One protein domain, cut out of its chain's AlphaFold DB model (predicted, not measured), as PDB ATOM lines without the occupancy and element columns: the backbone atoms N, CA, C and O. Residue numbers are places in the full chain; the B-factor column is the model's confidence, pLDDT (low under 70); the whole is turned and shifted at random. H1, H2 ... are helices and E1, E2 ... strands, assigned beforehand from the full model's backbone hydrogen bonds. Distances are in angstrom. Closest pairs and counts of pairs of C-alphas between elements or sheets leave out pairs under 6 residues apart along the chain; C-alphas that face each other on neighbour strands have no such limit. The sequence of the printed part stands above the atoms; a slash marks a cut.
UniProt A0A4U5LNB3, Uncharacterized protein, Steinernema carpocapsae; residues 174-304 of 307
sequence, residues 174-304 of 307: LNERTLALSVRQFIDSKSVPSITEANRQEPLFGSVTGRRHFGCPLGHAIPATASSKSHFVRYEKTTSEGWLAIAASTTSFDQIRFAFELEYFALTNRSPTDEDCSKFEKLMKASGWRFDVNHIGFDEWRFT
ATOM      1  N   LEU A 174     318.590 231.027 463.190       95.25
ATOM      2  CA  LEU A 174     319.542 232.119 462.996       95.25
ATOM      3  C   LEU A 174     320.814 231.637 462.304       95.25
ATOM      4  O   LEU A 174     321.399 230.630 462.698       95.25
ATOM      5  N   ASN A 175     321.268 232.413 461.325       94.00
ATOM      6  CA  ASN A 175     322.605 232.319 460.756       94.00
ATOM      7  C   ASN A 175     323.377 233.612 461.046       94.00
ATOM      8  O   ASN A 175     322.834 234.561 461.613       94.00
ATOM      9  N   GLU A 176     324.648 233.656 460.651       92.44
ATOM     10  CA  GLU A 176     325.525 234.816 460.866       92.44
ATOM     11  C   GLU A 176     324.901 236.131 460.347       92.44
ATOM     12  O   GLU A 176     324.904 237.152 461.036       92.44
ATOM     13  N   ARG A 177     324.285 236.109 459.157       92.75
ATOM     14  CA  ARG A 177     323.722 237.310 458.518       92.75
ATOM     15  C   ARG A 177     322.430 237.769 459.178       92.75
ATOM     16  O   ARG A 177     322.258 238.964 459.414       92.75
ATOM     17  N   THR A 178     321.515 236.844 459.461       95.00
ATOM     18  CA  THR A 178     320.236 237.179 460.100       95.00
ATOM     19  C   THR A 178     320.437 237.604 461.549       95.00
ATOM     20  O   THR A 178     319.735 238.508 462.006       95.00
ATOM     21  N   LEU A 179     321.444 237.060 462.241       95.62
ATOM     22  CA  LEU A 179     321.869 237.551 463.549       95.62
ATOM     23  C   LEU A 179     322.381 238.993 463.464       95.62
ATOM     24  O   LEU A 179     321.873 239.846 464.187       95.62
ATOM     25  N   ALA A 180     323.323 239.288 462.563       94.69
ATOM     26  CA  ALA A 180     323.878 240.635 462.413       94.69
ATOM     27  C   ALA A 180     322.796 241.686 462.098       94.69
ATOM     28  O   ALA A 180     322.768 242.760 462.702       94.69
ATOM     29  N   LEU A 181     321.859 241.360 461.198       95.62
ATOM     30  CA  LEU A 181     320.698 242.207 460.900       95.62
ATOM     31  C   LEU A 181     319.819 242.432 462.139       95.62
ATOM     32  O   LEU A 181     319.406 243.561 462.411       95.62
ATOM     33  N   SER A 182     319.568 241.371 462.910       97.06
ATOM     34  CA  SER A 182     318.746 241.438 464.123       97.06
ATOM     35  C   SER A 182     319.395 242.283 465.215       97.06
ATOM     36  O   SER A 182     318.718 243.102 465.835       97.06
ATOM     37  N   VAL A 183     320.707 242.133 465.425       97.12
ATOM     38  CA  VAL A 183     321.471 242.925 466.402       97.12
ATOM     39  C   VAL A 183     321.470 244.400 466.006       97.12
ATOM     40  O   VAL A 183     321.217 245.261 466.848       97.12
ATOM     41  N   ARG A 184     321.686 244.704 464.721       95.94
ATOM     42  CA  ARG A 184     321.662 246.081 464.217       95.94
ATOM     43  C   ARG A 184     320.312 246.752 464.454       95.94
ATOM     44  O   ARG A 184     320.263 247.822 465.051       95.94
ATOM     45  N   GLN A 185     319.213 246.099 464.074       96.94
ATOM     46  CA  GLN A 185     317.873 246.642 464.311       96.94
ATOM     47  C   GLN A 185     317.579 246.817 465.810       96.94
ATOM     48  O   GLN A 185     316.951 247.808 466.206       96.94
ATOM     49  N   PHE A 186     318.061 245.893 466.647       98.00
ATOM     50  CA  PHE A 186     317.918 245.981 468.096       98.00
ATOM     51  C   PHE A 186     318.646 247.192 468.677       98.00
ATOM     52  O   PHE A 186     318.085 247.885 469.524       98.00
ATOM     53  N   ILE A 187     319.856 247.488 468.211       96.81
ATOM     54  CA  ILE A 187     320.598 248.681 468.635       96.81
ATOM     55  C   ILE A 187     319.875 249.953 468.183       96.81
ATOM     56  O   ILE A 187     319.664 250.846 469.002       96.81
ATOM     57  N   ASP A 188     319.445 250.001 466.922       96.19
ATOM     58  CA  ASP A 188     318.873 251.207 466.312       96.19
ATOM     59  C   ASP A 188     317.485 251.560 466.871       96.19
ATOM     60  O   ASP A 188     317.143 252.732 467.013       96.19
ATOM     61  N   SER A 189     316.661 250.555 467.184       96.00
ATOM     62  CA  SER A 189     315.230 250.760 467.475       96.00
ATOM     63  C   SER A 189     314.702 250.011 468.698       96.00
ATOM     64  O   SER A 189     313.518 250.118 469.016       96.00
ATOM     65  N   LYS A 190     315.540 249.216 469.378       94.56
ATOM     66  CA  LYS A 190     315.126 248.291 470.453       94.56
ATOM     67  C   LYS A 190     313.986 247.348 470.033       94.56
ATOM     68  O   LYS A 190     313.213 246.891 470.877       94.56
ATOM     69  N   SER A 191     313.926 247.038 468.737       96.44
ATOM     70  CA  SER A 191     313.040 246.059 468.104       96.44
ATOM     71  C   SER A 191     313.865 245.028 467.331       96.44
ATOM     72  O   SER A 191     315.052 245.236 467.098       96.44
ATOM     73  N   VAL A 192     313.261 243.911 466.930       97.25
ATOM     74  CA  VAL A 192     313.936 242.867 466.141       97.25
ATOM     75  C   VAL A 192     313.125 242.550 464.884       97.25
ATOM     76  O   VAL A 192     311.905 242.750 464.889       97.25
ATOM     77  N   PRO A 193     313.757 242.074 463.798       96.88
ATOM     78  CA  PRO A 193     313.032 241.714 462.591       96.88
ATOM     79  C   PRO A 193     312.204 240.444 462.810       96.88
ATOM     80  O   PRO A 193     312.621 239.496 463.486       96.88
ATOM     81  N   SER A 194     311.044 240.390 462.156       97.00
ATOM     82  CA  SER A 194     310.335 239.125 461.971       97.00
ATOM     83  C   SER A 194     311.165 238.177 461.100       97.00
ATOM     84  O   SER A 194     312.040 238.616 460.346       97.00
ATOM     85  N   ILE A 195     310.858 236.877 461.149       97.12
ATOM     86  CA  ILE A 195     311.505 235.872 460.291       97.12
ATOM     87  C   ILE A 195     311.455 236.303 458.821       97.12
ATOM     88  O   ILE A 195     312.482 236.310 458.143       97.12
ATOM     89  N   THR A 196     310.283 236.713 458.335       96.75
ATOM     90  CA  THR A 196     310.106 237.134 456.941       96.75
ATOM     91  C   THR A 196     310.930 238.368 456.601       96.75
ATOM     92  O   THR A 196     311.554 238.411 455.541       96.75
ATOM     93  N   GLU A 197     310.979 239.356 457.494       96.31
ATOM     94  CA  GLU A 197     311.739 240.577 457.238       96.31
ATOM     95  C   GLU A 197     313.245 240.302 457.186       96.31
ATOM     96  O   GLU A 197     313.906 240.691 456.223       96.31
ATOM     97  N   ALA A 198     313.780 239.552 458.154       96.12
ATOM     98  CA  ALA A 198     315.199 239.204 458.173       96.12
ATOM     99  C   ALA A 198     315.597 238.365 456.952       96.12
ATOM    100  O   ALA A 198     316.612 238.643 456.320       96.12
ATOM    101  N   ASN A 199     314.784 237.373 456.572       96.25
ATOM    102  CA  ASN A 199     315.050 236.527 455.406       96.25
ATOM    103  C   ASN A 199     314.959 237.305 454.082       96.25
ATOM    104  O   ASN A 199     315.668 236.972 453.128       96.25
ATOM    105  N   ARG A 200     314.119 238.347 454.016       95.31
ATOM    106  CA  ARG A 200     314.037 239.265 452.872       95.31
ATOM    107  C   ARG A 200     315.253 240.186 452.799       95.31
ATOM    108  O   ARG A 200     315.720 240.482 451.701       95.31
ATOM    109  N   GLN A 201     315.772 240.642 453.931       94.06
ATOM    110  CA  GLN A 201     316.950 241.512 453.976       94.06
ATOM    111  C   GLN A 201     318.277 240.747 453.895       94.06
ATOM    112  O   GLN A 201     319.291 241.338 453.534       94.06
ATOM    113  N   GLU A 202     318.280 239.442 454.179       94.38
ATOM    114  CA  GLU A 202     319.472 238.597 454.138       94.38
ATOM    115  C   GLU A 202     320.182 238.706 452.773       94.38
ATOM    116  O   GLU A 202     319.592 238.373 451.733       94.38
ATOM    117  N   PRO A 203     321.452 239.148 452.738       92.44
ATOM    118  CA  PRO A 203     322.206 239.158 451.499       92.44
ATOM    119  C   PRO A 203     322.620 237.734 451.121       92.44
ATOM    120  O   PRO A 203     323.176 236.995 451.930       92.44
ATOM    121  N   LEU A 204     322.383 237.355 449.860       92.00
ATOM    122  CA  LEU A 204     322.814 236.054 449.333       92.00
ATOM    123  C   LEU A 204     324.328 235.995 449.103       92.00
ATOM    124  O   LEU A 204     324.929 234.930 449.176       92.00
ATOM    125  N   PHE A 205     324.955 237.134 448.816       89.81
ATOM    126  CA  PHE A 205     326.387 237.239 448.561       89.81
ATOM    127  C   PHE A 205     326.979 238.372 449.394       89.81
ATOM    128  O   PHE A 205     326.302 239.354 449.689       89.81
ATOM    129  N   GLY A 206     328.257 238.236 449.748       81.56
ATOM    130  CA  GLY A 206     328.939 239.179 450.627       81.56
ATOM    131  C   GLY A 206     328.675 238.934 452.114       81.56
ATOM    132  O   GLY A 206     327.994 237.980 452.510       81.56
ATOM    133  N   SER A 207     329.284 239.790 452.928       73.88
ATOM    134  CA  SER A 207     329.147 239.795 454.382       73.88
ATOM    135  C   SER A 207     328.400 241.048 454.832       73.88
ATOM    136  O   SER A 207     328.542 242.101 454.211       73.88
ATOM    137  N   VAL A 208     327.605 240.930 455.897       71.06
ATOM    138  CA  VAL A 208     326.919 242.069 456.537       71.06
ATOM    139  C   VAL A 208     327.877 242.813 457.476       71.06
ATOM    140  O   VAL A 208     327.748 244.019 457.672       71.06
ATOM    141  N   THR A 209     328.850 242.092 458.029       75.75
ATOM    142  CA  THR A 209     329.822 242.559 459.019       75.75
ATOM    143  C   THR A 209     331.236 242.119 458.623       75.75
ATOM    144  O   THR A 209     331.427 241.387 457.645       75.75
ATOM    145  N   GLY A 210     332.260 242.588 459.338       82.75
ATOM    146  CA  GLY A 210     333.595 242.002 459.214       82.75
ATOM    147  C   GLY A 210     333.618 240.540 459.685       82.75
ATOM    148  O   GLY A 210     332.614 240.018 460.168       82.75
ATOM    149  N   ARG A 211     334.742 239.838 459.512       89.31
ATOM    150  CA  ARG A 211     334.782 238.386 459.755       89.31
ATOM    151  C   ARG A 211     334.522 238.052 461.223       89.31
ATOM    152  O   ARG A 211     335.000 238.742 462.126       89.31
ATOM    153  N   ARG A 212     333.770 236.976 461.449       92.75
ATOM    154  CA  ARG A 212     333.508 236.412 462.772       92.75
ATOM    155  C   ARG A 212     334.026 234.988 462.852       92.75
ATOM    156  O   ARG A 212     333.772 234.166 461.974       92.75
ATOM    157  N   HIS A 213     334.755 234.716 463.921       93.50
ATOM    158  CA  HIS A 213     335.324 233.419 464.246       93.50
ATOM    159  C   HIS A 213     334.622 232.891 465.496       93.50
ATOM    160  O   HIS A 213     335.067 233.119 466.624       93.50
ATOM    161  N   PHE A 214     333.480 232.241 465.293       93.81
ATOM    162  CA  PHE A 214     332.695 231.644 466.367       93.81
ATOM    163  C   PHE A 214     333.260 230.275 466.744       93.81
ATOM    164  O   PHE A 214     333.546 229.465 465.869       93.81
ATOM    165  N   GLY A 215     333.408 229.996 468.039       92.94
ATOM    166  CA  GLY A 215     333.961 228.725 468.514       92.94
ATOM    167  C   GLY A 215     335.452 228.572 468.217       92.94
ATOM    168  O   GLY A 215     335.891 227.476 467.890       92.94
ATOM    169  N   CYS A 216     336.231 229.656 468.284       93.69
ATOM    170  CA  CYS A 216     337.669 229.617 468.021       93.69
ATOM    171  C   CYS A 216     338.475 229.079 469.227       93.69
ATOM    172  O   CYS A 216     337.988 229.111 470.362       93.69
ATOM    173  N   PRO A 217     339.745 228.662 469.034       94.50
ATOM    174  CA  PRO A 217     340.641 228.364 470.150       94.50
ATOM    175  C   PRO A 217     340.783 229.558 471.102       94.50
ATOM    176  O   PRO A 217     340.890 230.700 470.646       94.50
ATOM    177  N   LEU A 218     340.862 229.295 472.412       92.62
ATOM    178  CA  LEU A 218     340.928 230.332 473.453       92.62
ATOM    179  C   LEU A 218     342.063 231.342 473.220       92.62
ATOM    180  O   LEU A 218     341.857 232.540 473.375       92.62
ATOM    181  N   GLY A 219     343.231 230.878 472.763       92.94
ATOM    182  CA  GLY A 219     344.378 231.748 472.479       92.94
ATOM    183  C   GLY A 219     344.105 232.844 471.439       92.94
ATOM    184  O   GLY A 219     344.699 233.912 471.529       92.94
ATOM    185  N   HIS A 220     343.178 232.636 470.497       92.62
ATOM    186  CA  HIS A 220     342.805 233.667 469.517       92.62
ATOM    187  C   HIS A 220     341.883 234.737 470.115       92.62
ATOM    188  O   HIS A 220     341.957 235.904 469.729       92.62
ATOM    189  N   ALA A 221     341.052 234.360 471.090       92.50
ATOM    190  CA  ALA A 221     340.162 235.274 471.799       92.50
ATOM    191  C   ALA A 221     340.870 236.063 472.921       92.50
ATOM    192  O   ALA A 221     340.231 236.869 473.592       92.50
ATOM    193  N   ILE A 222     342.178 235.863 473.123       91.38
ATOM    194  CA  ILE A 222     342.998 236.568 474.118       91.38
ATOM    195  C   ILE A 222     343.964 237.540 473.400       91.38
ATOM    196  O   ILE A 222     344.553 237.160 472.387       91.38
ATOM    197  N   PRO A 223     344.156 238.786 473.887       91.12
ATOM    198  CA  PRO A 223     343.482 239.395 475.035       91.12
ATOM    199  C   PRO A 223     342.001 239.651 474.740       91.12
ATOM    200  O   PRO A 223     341.642 240.121 473.660       91.12
ATOM    201  N   ALA A 224     341.146 239.318 475.705       89.19
ATOM    202  CA  ALA A 224     339.707 239.435 475.539       89.19
ATOM    203  C   ALA A 224     339.243 240.871 475.787       89.19
ATOM    204  O   ALA A 224     339.684 241.546 476.714       89.19
ATOM    205  N   THR A 225     338.325 241.318 474.944       86.69
ATOM    206  CA  THR A 225     337.592 242.572 475.097       86.69
ATOM    207  C   THR A 225     336.508 242.451 476.169       86.69
ATOM    208  O   THR A 225     336.273 243.392 476.922       86.69
ATOM    209  N   ALA A 226     335.874 241.282 476.254       86.88
ATOM    210  CA  ALA A 226     334.974 240.897 477.333       86.88
ATOM    211  C   ALA A 226     335.152 239.403 477.627       86.88
ATOM    212  O   ALA A 226     335.394 238.612 476.715       86.88
ATOM    213  N   SER A 227     335.046 239.003 478.891       88.88
ATOM    214  CA  SER A 227     335.226 237.606 479.291       88.88
ATOM    215  C   SER A 227     334.330 237.228 480.459       88.88
ATOM    216  O   SER A 227     334.102 238.026 481.367       88.88
ATOM    217  N   SER A 228     333.900 235.976 480.452       87.38
ATOM    218  CA  SER A 228     333.185 235.280 481.517       87.38
ATOM    219  C   SER A 228     333.844 233.913 481.738       87.38
ATOM    220  O   SER A 228     334.723 233.503 480.982       87.38
ATOM    221  N   LYS A 229     333.385 233.157 482.739       87.56
ATOM    222  CA  LYS A 229     333.764 231.744 482.910       87.56
ATOM    223  C   LYS A 229     333.379 230.884 481.695       87.56
ATOM    224  O   LYS A 229     334.035 229.887 481.418       87.56
ATOM    225  N   SER A 230     332.316 231.261 480.984       91.25
ATOM    226  CA  SER A 230     331.734 230.491 479.879       91.25
ATOM    227  C   SER A 230     332.242 230.880 478.492       91.25
ATOM    228  O   SER A 230     332.103 230.091 477.558       91.25
ATOM    229  N   HIS A 231     332.801 232.079 478.318       93.94
ATOM    230  CA  HIS A 231     333.185 232.580 476.998       93.94
ATOM    231  C   HIS A 231     334.162 233.753 477.057       93.94
ATOM    232  O   HIS A 231     334.231 234.489 478.040       93.94
ATOM    233  N   PHE A 232     334.889 233.946 475.960       94.94
ATOM    234  CA  PHE A 232     335.797 235.068 475.746       94.94
ATOM    235  C   PHE A 232     335.487 235.708 474.399       94.94
ATOM    236  O   PHE A 232     335.441 235.025 473.374       94.94
ATOM    237  N   VAL A 233     335.289 237.021 474.412       94.25
ATOM    238  CA  VAL A 233     334.986 237.849 473.246       94.25
ATOM    239  C   VAL A 233     336.175 238.751 472.984       94.25
ATOM    240  O   VAL A 233     336.590 239.505 473.865       94.25
ATOM    241  N   ARG A 234     336.686 238.737 471.758       94.62
ATOM    242  CA  ARG A 234     337.672 239.704 471.278       94.62
ATOM    243  C   ARG A 234     337.157 240.357 470.012       94.62
ATOM    244  O   ARG A 234     336.709 239.666 469.104       94.62
ATOM    245  N   TYR A 235     337.261 241.678 469.935       94.56
ATOM    246  CA  TYR A 235     336.958 242.423 468.720       94.56
ATOM    247  C   TYR A 235     338.096 243.375 468.373       94.56
ATOM    248  O   TYR A 235     338.544 244.163 469.208       94.56
ATOM    249  N   GLU A 236     338.547 243.316 467.125       92.44
ATOM    250  CA  GLU A 236     339.587 244.181 466.591       92.44
ATOM    251  C   GLU A 236     338.991 245.167 465.583       92.44
ATOM    252  O   GLU A 236     338.524 244.806 464.505       92.44
ATOM    253  N   LYS A 237     339.006 246.456 465.938       88.19
ATOM    254  CA  LYS A 237     338.371 247.513 465.134       88.19
ATOM    255  C   LYS A 237     339.059 247.775 463.800       88.19
ATOM    256  O   LYS A 237     338.385 248.162 462.853       88.19
ATOM    257  N   THR A 238     340.381 247.631 463.741       88.81
ATOM    258  CA  THR A 238     341.190 247.955 462.553       88.81
ATOM    259  C   THR A 238     340.888 247.010 461.398       88.81
ATOM    260  O   THR A 238     340.773 247.449 460.259       88.81
ATOM    261  N   THR A 239     340.716 245.725 461.702       90.00
ATOM    262  CA  THR A 239     340.389 244.661 460.745       90.00
ATOM    263  C   THR A 239     338.885 244.375 460.676       90.00
ATOM    264  O   THR A 239     338.419 243.715 459.750       90.00
ATOM    265  N   SER A 240     338.108 244.906 461.628       91.50
ATOM    266  CA  SER A 240     336.699 244.570 461.857       91.50
ATOM    267  C   SER A 240     336.485 243.072 462.105       91.50
ATOM    268  O   SER A 240     335.430 242.524 461.785       91.50
ATOM    269  N   GLU A 241     337.469 242.389 462.689       93.88
ATOM    270  CA  GLU A 241     337.394 240.960 462.987       93.88
ATOM    271  C   GLU A 241     336.979 240.705 464.439       93.88
ATOM    272  O   GLU A 241     337.330 241.446 465.360       93.88
ATOM    273  N   GLY A 242     336.177 239.660 464.636       94.31
ATOM    274  CA  GLY A 242     335.668 239.252 465.939       94.31
ATOM    275  C   GLY A 242     335.927 237.777 466.204       94.31
ATOM    276  O   GLY A 242     335.723 236.947 465.320       94.31
ATOM    277  N   TRP A 243     336.322 237.446 467.427       95.75
ATOM    278  CA  TRP A 243     336.580 236.085 467.887       95.75
ATOM    279  C   TRP A 243     335.749 235.795 469.124       95.75
ATOM    280  O   TRP A 243     335.686 236.608 470.051       95.75
ATOM    281  N   LEU A 244     335.136 234.619 469.135       96.25
ATOM    282  CA  LEU A 244     334.369 234.117 470.260       96.25
ATOM    283  C   LEU A 244     334.857 232.709 470.603       96.25
ATOM    284  O   LEU A 244     334.591 231.760 469.866       96.25
ATOM    285  N   ALA A 245     335.537 232.572 471.738       96.19
ATOM    286  CA  ALA A 245     335.851 231.275 472.327       96.19
ATOM    287  C   ALA A 245     334.780 230.920 473.362       96.19
ATOM    288  O   ALA A 245     334.374 231.776 474.147       96.19
ATOM    289  N   ILE A 246     334.334 229.664 473.385       95.25
ATOM    290  CA  ILE A 246     333.262 229.197 474.277       95.25
ATOM    291  C   ILE A 246     333.667 227.940 475.049       95.25
ATOM    292  O   ILE A 246     334.442 227.113 474.560       95.25
ATOM    293  N   ALA A 247     333.139 227.807 476.262       94.50
ATOM    294  CA  ALA A 247     333.394 226.674 477.138       94.50
ATOM    295  C   ALA A 247     332.659 225.416 476.655       94.50
ATOM    296  O   ALA A 247     331.621 225.503 475.991       94.50
ATOM    297  N   ALA A 248     333.148 224.236 477.034       91.94
ATOM    298  CA  ALA A 248     332.538 222.952 476.673       91.94
ATOM    299  C   ALA A 248     331.090 222.769 477.176       91.94
ATOM    300  O   ALA A 248     330.321 222.039 476.558       91.94
ATOM    301  N   SER A 249     330.694 223.455 478.251       90.56
ATOM    302  CA  SER A 249     329.335 223.416 478.814       90.56
ATOM    303  C   SER A 249     328.306 224.279 478.065       90.56
ATOM    304  O   SER A 249     327.134 224.284 478.433       90.56
ATOM    305  N   THR A 250     328.726 225.013 477.033       90.44
ATOM    306  CA  THR A 250     327.901 226.007 476.327       90.44
ATOM    307  C   THR A 250     326.830 225.344 475.453       90.44
ATOM    308  O   THR A 250     327.150 224.552 474.563       90.44
ATOM    309  N   THR A 251     325.563 225.719 475.643       93.25
ATOM    310  CA  THR A 251     324.427 225.242 474.832       93.25
ATOM    311  C   THR A 251     324.233 226.059 473.543       93.25
ATOM    312  O   THR A 251     324.812 227.133 473.381       93.25
ATOM    313  N   SER A 252     323.376 225.603 472.615       91.31
ATOM    314  CA  SER A 252     322.974 226.395 471.430       91.31
ATOM    315  C   SER A 252     322.375 227.755 471.800       91.31
ATOM    316  O   SER A 252     322.547 228.734 471.076       91.31
ATOM    317  N   PHE A 253     321.677 227.807 472.932       93.19
ATOM    318  CA  PHE A 253     321.073 229.022 473.452       93.19
ATOM    319  C   PHE A 253     322.152 230.025 473.882       93.19
ATOM    320  O   PHE A 253     322.127 231.187 473.472       93.19
ATOM    321  N   ASP A 254     323.145 229.548 474.634       93.69
ATOM    322  CA  ASP A 254     324.284 230.353 475.078       93.69
ATOM    323  C   ASP A 254     325.122 230.836 473.887       93.69
ATOM    324  O   ASP A 254     325.526 231.994 473.840       93.69
ATOM    325  N   GLN A 255     325.313 229.989 472.871       94.94
ATOM    326  CA  GLN A 255     325.993 230.361 471.626       94.94
ATOM    327  C   GLN A 255     325.351 231.576 470.948       94.94
ATOM    328  O   GLN A 255     326.063 232.504 470.565       94.94
ATOM    329  N   ILE A 256     324.020 231.602 470.819       96.19
ATOM    330  CA  ILE A 256     323.310 232.744 470.221       96.19
ATOM    331  C   ILE A 256     323.491 233.994 471.083       96.19
ATOM    332  O   ILE A 256     323.747 235.072 470.545       96.19
ATOM    333  N   ARG A 257     323.399 233.860 472.413       94.94
ATOM    334  CA  ARG A 257     323.608 234.976 473.344       94.94
ATOM    335  C   ARG A 257     325.023 235.549 473.224       94.94
ATOM    336  O   ARG A 257     325.182 236.755 473.079       94.94
ATOM    337  N   PHE A 258     326.045 234.702 473.214       95.00
ATOM    338  CA  PHE A 258     327.436 235.143 473.109       95.00
ATOM    339  C   PHE A 258     327.766 235.713 471.724       95.00
ATOM    340  O   PHE A 258     328.543 236.661 471.608       95.00
ATOM    341  N   ALA A 259     327.148 235.190 470.663       95.75
ATOM    342  CA  ALA A 259     327.258 235.770 469.330       95.75
ATOM    343  C   ALA A 259     326.579 237.152 469.254       95.75
ATOM    344  O   ALA A 259     327.126 238.066 468.635       95.75
ATOM    345  N   PHE A 260     325.437 237.334 469.928       96.25
ATOM    346  CA  PHE A 260     324.813 238.647 470.108       96.25
ATOM    347  C   PHE A 260     325.745 239.616 470.844       96.25
ATOM    348  O   PHE A 260     325.904 240.743 470.388       96.25
ATOM    349  N   GLU A 261     326.407 239.188 471.923       95.06
ATOM    350  CA  GLU A 261     327.369 240.028 472.649       95.06
ATOM    351  C   GLU A 261     328.525 240.491 471.756       95.06
ATOM    352  O   GLU A 261     328.867 241.677 471.763       95.06
ATOM    353  N   LEU A 262     329.089 239.587 470.945       95.19
ATOM    354  CA  LEU A 262     330.147 239.931 469.994       95.19
ATOM    355  C   LEU A 262     329.667 240.957 468.958       95.19
ATOM    356  O   LEU A 262     330.351 241.954 468.732       95.19
ATOM    357  N   GLU A 263     328.502 240.746 468.340       95.25
ATOM    358  CA  GLU A 263     327.984 241.688 467.338       95.25
ATOM    359  C   GLU A 263     327.559 243.025 467.948       95.25
ATOM    360  O   GLU A 263     327.795 244.084 467.363       95.25
ATOM    361  N   TYR A 264     326.986 243.004 469.149       95.44
ATOM    362  CA  TYR A 264     326.624 244.217 469.867       95.44
ATOM    363  C   TYR A 264     327.872 245.041 470.182       95.44
ATOM    364  O   TYR A 264     327.897 246.253 469.942       95.44
ATOM    365  N   PHE A 265     328.936 244.385 470.656       93.62
ATOM    366  CA  PHE A 265     330.216 245.040 470.886       93.62
ATOM    367  C   PHE A 265     330.806 245.582 469.584       93.62
ATOM    368  O   PHE A 265     331.264 246.724 469.549       93.62
ATOM    369  N   ALA A 266     330.767 244.809 468.499       92.69
ATOM    370  CA  ALA A 266     331.308 245.232 467.213       92.69
ATOM    371  C   ALA A 266     330.645 246.515 466.680       92.69
ATOM    372  O   ALA A 266     331.323 247.352 466.080       92.69
ATOM    373  N   LEU A 267     329.341 246.684 466.927       92.31
ATOM    374  CA  LEU A 267     328.557 247.833 466.468       92.31
ATOM    375  C   LEU A 267     328.599 249.033 467.426       92.31
ATOM    376  O   LEU A 267     328.578 250.173 466.969       92.31
ATOM    377  N   THR A 268     328.666 248.807 468.742       93.31
ATOM    378  CA  THR A 268     328.554 249.884 469.752       93.31
ATOM    379  C   THR A 268     329.861 250.210 470.473       93.31
ATOM    380  O   THR A 268     329.956 251.231 471.158       93.31
ATOM    381  N   ASN A 269     330.871 249.348 470.341       91.31
ATOM    382  CA  ASN A 269     332.093 249.353 471.141       91.31
ATOM    383  C   ASN A 269     331.839 249.311 472.663       91.31
ATOM    384  O   ASN A 269     332.590 249.896 473.451       91.31
ATOM    385  N   ARG A 270     330.743 248.673 473.078       91.75
ATOM    386  CA  ARG A 270     330.358 248.464 474.477       91.75
ATOM    387  C   ARG A 270     329.763 247.070 474.619       91.75
ATOM    388  O   ARG A 270     329.128 246.576 473.694       91.75
ATOM    389  N   SER A 271     329.949 246.444 475.775       91.38
ATOM    390  CA  SER A 271     329.245 245.197 476.082       91.38
ATOM    391  C   SER A 271     327.765 245.494 476.358       91.38
ATOM    392  O   SER A 271     327.474 246.525 476.977       91.38
ATOM    393  N   PRO A 272     326.829 244.638 475.914       94.25
ATOM    394  CA  PRO A 272     325.420 244.790 476.257       94.25
ATOM    395  C   PRO A 272     325.204 244.580 477.761       94.25
ATOM    396  O   PRO A 272     325.959 243.864 478.419       94.25
ATOM    397  N   THR A 273     324.160 245.201 478.309       94.62
ATOM    398  CA  THR A 273     323.711 244.916 479.677       94.62
ATOM    399  C   THR A 273     322.934 243.598 479.726       94.62
ATOM    400  O   THR A 273     322.430 243.123 478.706       94.62
ATOM    401  N   ASP A 274     322.759 243.020 480.917       92.38
ATOM    402  CA  ASP A 274     321.890 241.845 481.078       92.38
ATOM    403  C   ASP A 274     320.446 242.126 480.636       92.38
ATOM    404  O   ASP A 274     319.800 241.262 480.042       92.38
ATOM    405  N   GLU A 275     319.961 243.354 480.848       95.25
ATOM    406  CA  GLU A 275     318.650 243.788 480.362       95.25
ATOM    407  C   GLU A 275     318.585 243.793 478.827       95.25
ATOM    408  O   GLU A 275     317.600 243.313 478.260       95.25
ATOM    409  N   ASP A 276     319.630 244.276 478.142       95.94
ATOM    410  CA  ASP A 276     319.711 244.235 476.679       95.94
ATOM    411  C   ASP A 276     319.664 242.784 476.170       95.94
ATOM    412  O   ASP A 276     318.875 242.480 475.271       95.94
ATOM    413  N   CYS A 277     320.441 241.880 476.778       94.62
ATOM    414  CA  CYS A 277     320.460 240.457 476.427       94.62
ATOM    415  C   CYS A 277     319.082 239.803 476.611       94.62
ATOM    416  O   CYS A 277     318.556 239.186 475.680       94.62
ATOM    417  N   SER A 278     318.458 239.975 477.781       95.56
ATOM    418  CA  SER A 278     317.133 239.411 478.066       95.56
ATOM    419  C   SER A 278     316.040 240.003 477.177       95.56
ATOM    420  O   SER A 278     315.126 239.291 476.750       95.56
ATOM    421  N   LYS A 279     316.115 241.302 476.861       97.38
ATOM    422  CA  LYS A 279     315.148 241.962 475.978       97.38
ATOM    423  C   LYS A 279     315.287 241.475 474.539       97.38
ATOM    424  O   LYS A 279     314.266 241.165 473.925       97.38
ATOM    425  N   PHE A 280     316.511 241.380 474.016       97.56
ATOM    426  CA  PHE A 280     316.771 240.848 472.677       97.56
ATOM    427  C   PHE A 280     316.217 239.429 472.539       97.56
ATOM    428  O   PHE A 280     315.410 239.161 471.651       97.56
ATOM    429  N   GLU A 281     316.563 238.547 473.474       96.50
ATOM    430  CA  GLU A 281     316.093 237.163 473.488       96.50
ATOM    431  C   GLU A 281     314.561 237.070 473.515       96.50
ATOM    432  O   GLU A 281     313.960 236.366 472.698       96.50
ATOM    433  N   LYS A 282     313.910 237.815 474.421       97.06
ATOM    434  CA  LYS A 282     312.447 237.832 474.541       97.06
ATOM    435  C   LYS A 282     311.782 238.281 473.242       97.06
ATOM    436  O   LYS A 282     310.806 237.665 472.817       97.06
ATOM    437  N   LEU A 283     312.298 239.336 472.611       97.75
ATOM    438  CA  LEU A 283     311.766 239.859 471.352       97.75
ATOM    439  C   LEU A 283     311.959 238.873 470.194       97.75
ATOM    440  O   LEU A 283     311.039 238.678 469.395       97.75
ATOM    441  N   MET A 284     313.122 238.223 470.114       97.75
ATOM    442  CA  MET A 284     313.410 237.239 469.070       97.75
ATOM    443  C   MET A 284     312.495 236.018 469.193       97.75
ATOM    444  O   MET A 284     311.850 235.633 468.215       97.75
ATOM    445  N   LYS A 285     312.350 235.462 470.403       96.62
ATOM    446  CA  LYS A 285     311.423 234.350 470.669       96.62
ATOM    447  C   LYS A 285     309.973 234.732 470.367       96.62
ATOM    448  O   LYS A 285     309.264 233.964 469.723       96.62
ATOM    449  N   ALA A 286     309.541 235.935 470.760       97.00
ATOM    450  CA  ALA A 286     308.201 236.442 470.446       97.00
ATOM    451  C   ALA A 286     307.957 236.598 468.932       97.00
ATOM    452  O   ALA A 286     306.821 236.481 468.480       97.00
ATOM    453  N   SER A 287     309.017 236.811 468.149       96.62
ATOM    454  CA  SER A 287     308.969 236.907 466.683       96.62
ATOM    455  C   SER A 287     309.087 235.546 465.973       96.62
ATOM    456  O   SER A 287     309.122 235.500 464.742       96.62
ATOM    457  N   GLY A 288     309.137 234.444 466.732       95.75
ATOM    458  CA  GLY A 288     309.149 233.068 466.225       95.75
ATOM    459  C   GLY A 288     310.535 232.456 466.007       95.75
ATOM    460  O   GLY A 288     310.612 231.324 465.531       95.75
ATOM    461  N   TRP A 289     311.622 233.160 466.338       97.06
ATOM    462  CA  TRP A 289     312.981 232.644 466.161       97.06
ATOM    463  C   TRP A 289     313.301 231.509 467.130       97.06
ATOM    464  O   TRP A 289     313.007 231.580 468.327       97.06
ATOM    465  N   ARG A 290     313.975 230.483 466.611       95.06
ATOM    466  CA  ARG A 290     314.453 229.345 467.396       95.06
ATOM    467  C   ARG A 290     315.802 229.641 468.042       95.06
ATOM    468  O   ARG A 290     316.670 230.249 467.423       95.06
ATOM    469  N   PHE A 291     315.953 229.200 469.290       94.38
ATOM    470  CA  PHE A 291     317.190 229.339 470.074       94.38
ATOM    471  C   PHE A 291     317.775 227.992 470.522       94.38
ATOM    472  O   PHE A 291     318.886 227.927 471.038       94.38
ATOM    473  N   ASP A 292     317.033 226.906 470.325       92.88
ATOM    474  CA  ASP A 292     317.468 225.536 470.600       92.88
ATOM    475  C   ASP A 292     318.471 225.016 469.551       92.88
ATOM    476  O   ASP A 292     319.245 224.096 469.812       92.88
ATOM    477  N   VAL A 293     318.505 225.654 468.379       92.25
ATOM    478  CA  VAL A 293     319.404 225.358 467.262       92.25
ATOM    479  C   VAL A 293     319.855 226.661 466.604       92.25
ATOM    480  O   VAL A 293     319.113 227.643 466.590       92.25
ATOM    481  N   ASN A 294     321.065 226.676 466.046       92.31
ATOM    482  CA  ASN A 294     321.578 227.794 465.261       92.31
ATOM    483  C   ASN A 294     322.461 227.302 464.109       92.31
ATOM    484  O   ASN A 294     323.060 226.234 464.196       92.31
ATOM    485  N   HIS A 295     322.565 228.117 463.060       92.81
ATOM    486  CA  HIS A 295     323.478 227.959 461.928       92.81
ATOM    487  C   HIS A 295     324.456 229.152 461.861       92.81
ATOM    488  O   HIS A 295     324.767 229.656 460.784       92.81
ATOM    489  N   ILE A 296     324.918 229.654 463.013       90.44
ATOM    490  CA  ILE A 296     325.840 230.808 463.091       90.44
ATOM    491  C   ILE A 296     327.273 230.411 462.689       90.44
ATOM    492  O   ILE A 296     328.088 231.265 462.354       90.44
ATOM    493  N   GLY A 297     327.559 229.108 462.635       86.81
ATOM    494  CA  GLY A 297     328.826 228.588 462.133       86.81
ATOM    495  C   GLY A 297     329.933 228.539 463.166       86.81
ATOM    496  O   GLY A 297     331.051 228.958 462.889       86.81
ATOM    497  N   PHE A 298     329.605 228.034 464.354       89.94
ATOM    498  CA  PHE A 298     330.597 227.741 465.377       89.94
ATOM    499  C   PHE A 298     331.525 226.616 464.918       89.94
ATOM    500  O   PHE A 298     331.062 225.519 464.611       89.94
ATOM    501  N   ASP A 299     332.829 226.877 464.948       86.62
ATOM    502  CA  ASP A 299     333.845 225.833 464.894       86.62
ATOM    503  C   ASP A 299     333.747 224.940 466.149       86.62
ATOM    504  O   ASP A 299     333.149 225.301 467.173       86.62
ATOM    505  N   GLU A 300     334.336 223.747 466.083       84.44
ATOM    506  CA  GLU A 300     334.228 222.730 467.139       84.44
ATOM    507  C   GLU A 300     335.137 222.987 468.354       84.44
ATOM    508  O   GLU A 300     335.088 222.229 469.324       84.44
ATOM    509  N   TRP A 301     335.944 224.057 468.368       91.12
ATOM    510  CA  TRP A 301     336.823 224.314 469.510       91.12
ATOM    511  C   TRP A 301     336.023 224.716 470.746       91.12
ATOM    512  O   TRP A 301     335.179 225.618 470.724       91.12
ATOM    513  N   ARG A 302     336.317 224.039 471.853       92.25
ATOM    514  CA  ARG A 302     335.763 224.308 473.178       92.25
ATOM    515  C   ARG A 302     336.903 224.303 474.184       92.25
ATOM    516  O   ARG A 302     337.764 223.427 474.117       92.25
ATOM    517  N   PHE A 303     336.916 225.264 475.103       91.69
ATOM    518  CA  PHE A 303     337.855 225.233 476.225       91.69
ATOM    519  C   PHE A 303     337.201 224.607 477.460       91.69
ATOM    520  O   PHE A 303     335.985 224.691 477.655       91.69
ATOM    521  N   THR A 304     338.017 223.983 478.301       88.31
ATOM    522  CA  THR A 304     337.597 223.540 479.630       88.31
ATOM    523  C   THR A 304     337.797 224.711 480.579       88.31
ATOM    524  O   THR A 304     338.907 225.224 480.688       88.31
TER     525      THR A 304
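AT A GLANCE: This is residues 174 to 304 of the 307 residues of an uncharacterized protein of Steinernema carpocapsae (UniProt A0A4U5LNB3). The long helix H4 runs through the middle, with a small three-strand sheet on one side and helices H1 and H5 crossing it on the other. The short helix H3 sits over a small part of the sheet's other face, at E3, while H2 packs on H1, and E4 passes the beginning of H4. The printed part has 131 residues, with five named helices and four named strands in the order H1 H2 E1 H3 E2 E3 H4 H5 E4; the mixed sheet has the order E1 E3 E2. The class is mixed, helices and strands; the whole is compact, radius of gyration of the C-alphas 13.7 A, spanning 38 by 31 by 26 A.

HOW THE PARTS SIT: H1, residues 176 to 189, touches H2, residues 195 to 201, with residues 178 to 182 alone, about perpendicular at 84 degrees; closest are C-alphas Thr 178 and Ala 198, 5.8 A. E1, residues 212 to 214, is parallel to E3, residues 241 to 246, with N 213 and O 242 at 2.8 A. E2, residues 231 to 236, and E3 form an antiparallel hairpin, with N 234 and O 243 at 2.9 A. H3, residues 218 to 221, and H4, residues 252 to 268, are on opposite faces of the sheet, at heights of 7.3 A and 9.1 A. Residues 260 to 267 alone of H4 touch H1 at a steep tilt of 56 degrees, the same way; closest are C-alphas Val 183 and Tyr 264, 6.3 A. H4 touches H5, residues 274 to 286, at a steep tilt of 62 degrees, opposite ways, through residues 257 to 261 and 277 to 281 alone; closest are C-alphas Arg 257 and Cys 277, 7.0 A. E4, residues 290 to 295, pairs with no named strand; its closest C-alpha to H4 is Phe 291, 5.2 A from that of Phe 253. Every O i to N i+4 pair is within hydrogen-bond range in H1, H2, H4 and H5; H3 is too short for one.

IN THESE COORDINATES: H1 begins at C-alpha 176 (325.525, 234.816, 460.866) and is 20.1 A long. E2 and E3 measure 16.8 A each, H4 24.2 A and H5 18.2 A. E4 ends at C-alpha 295 (323.478, 227.959, 461.928).

THE WHOLE: The C-alphas farthest apart, of Arg 200 and Thr 304, are 39.0 A apart. The printed part has no cut and no long link, and no printed residue is under 70 in pLDDT.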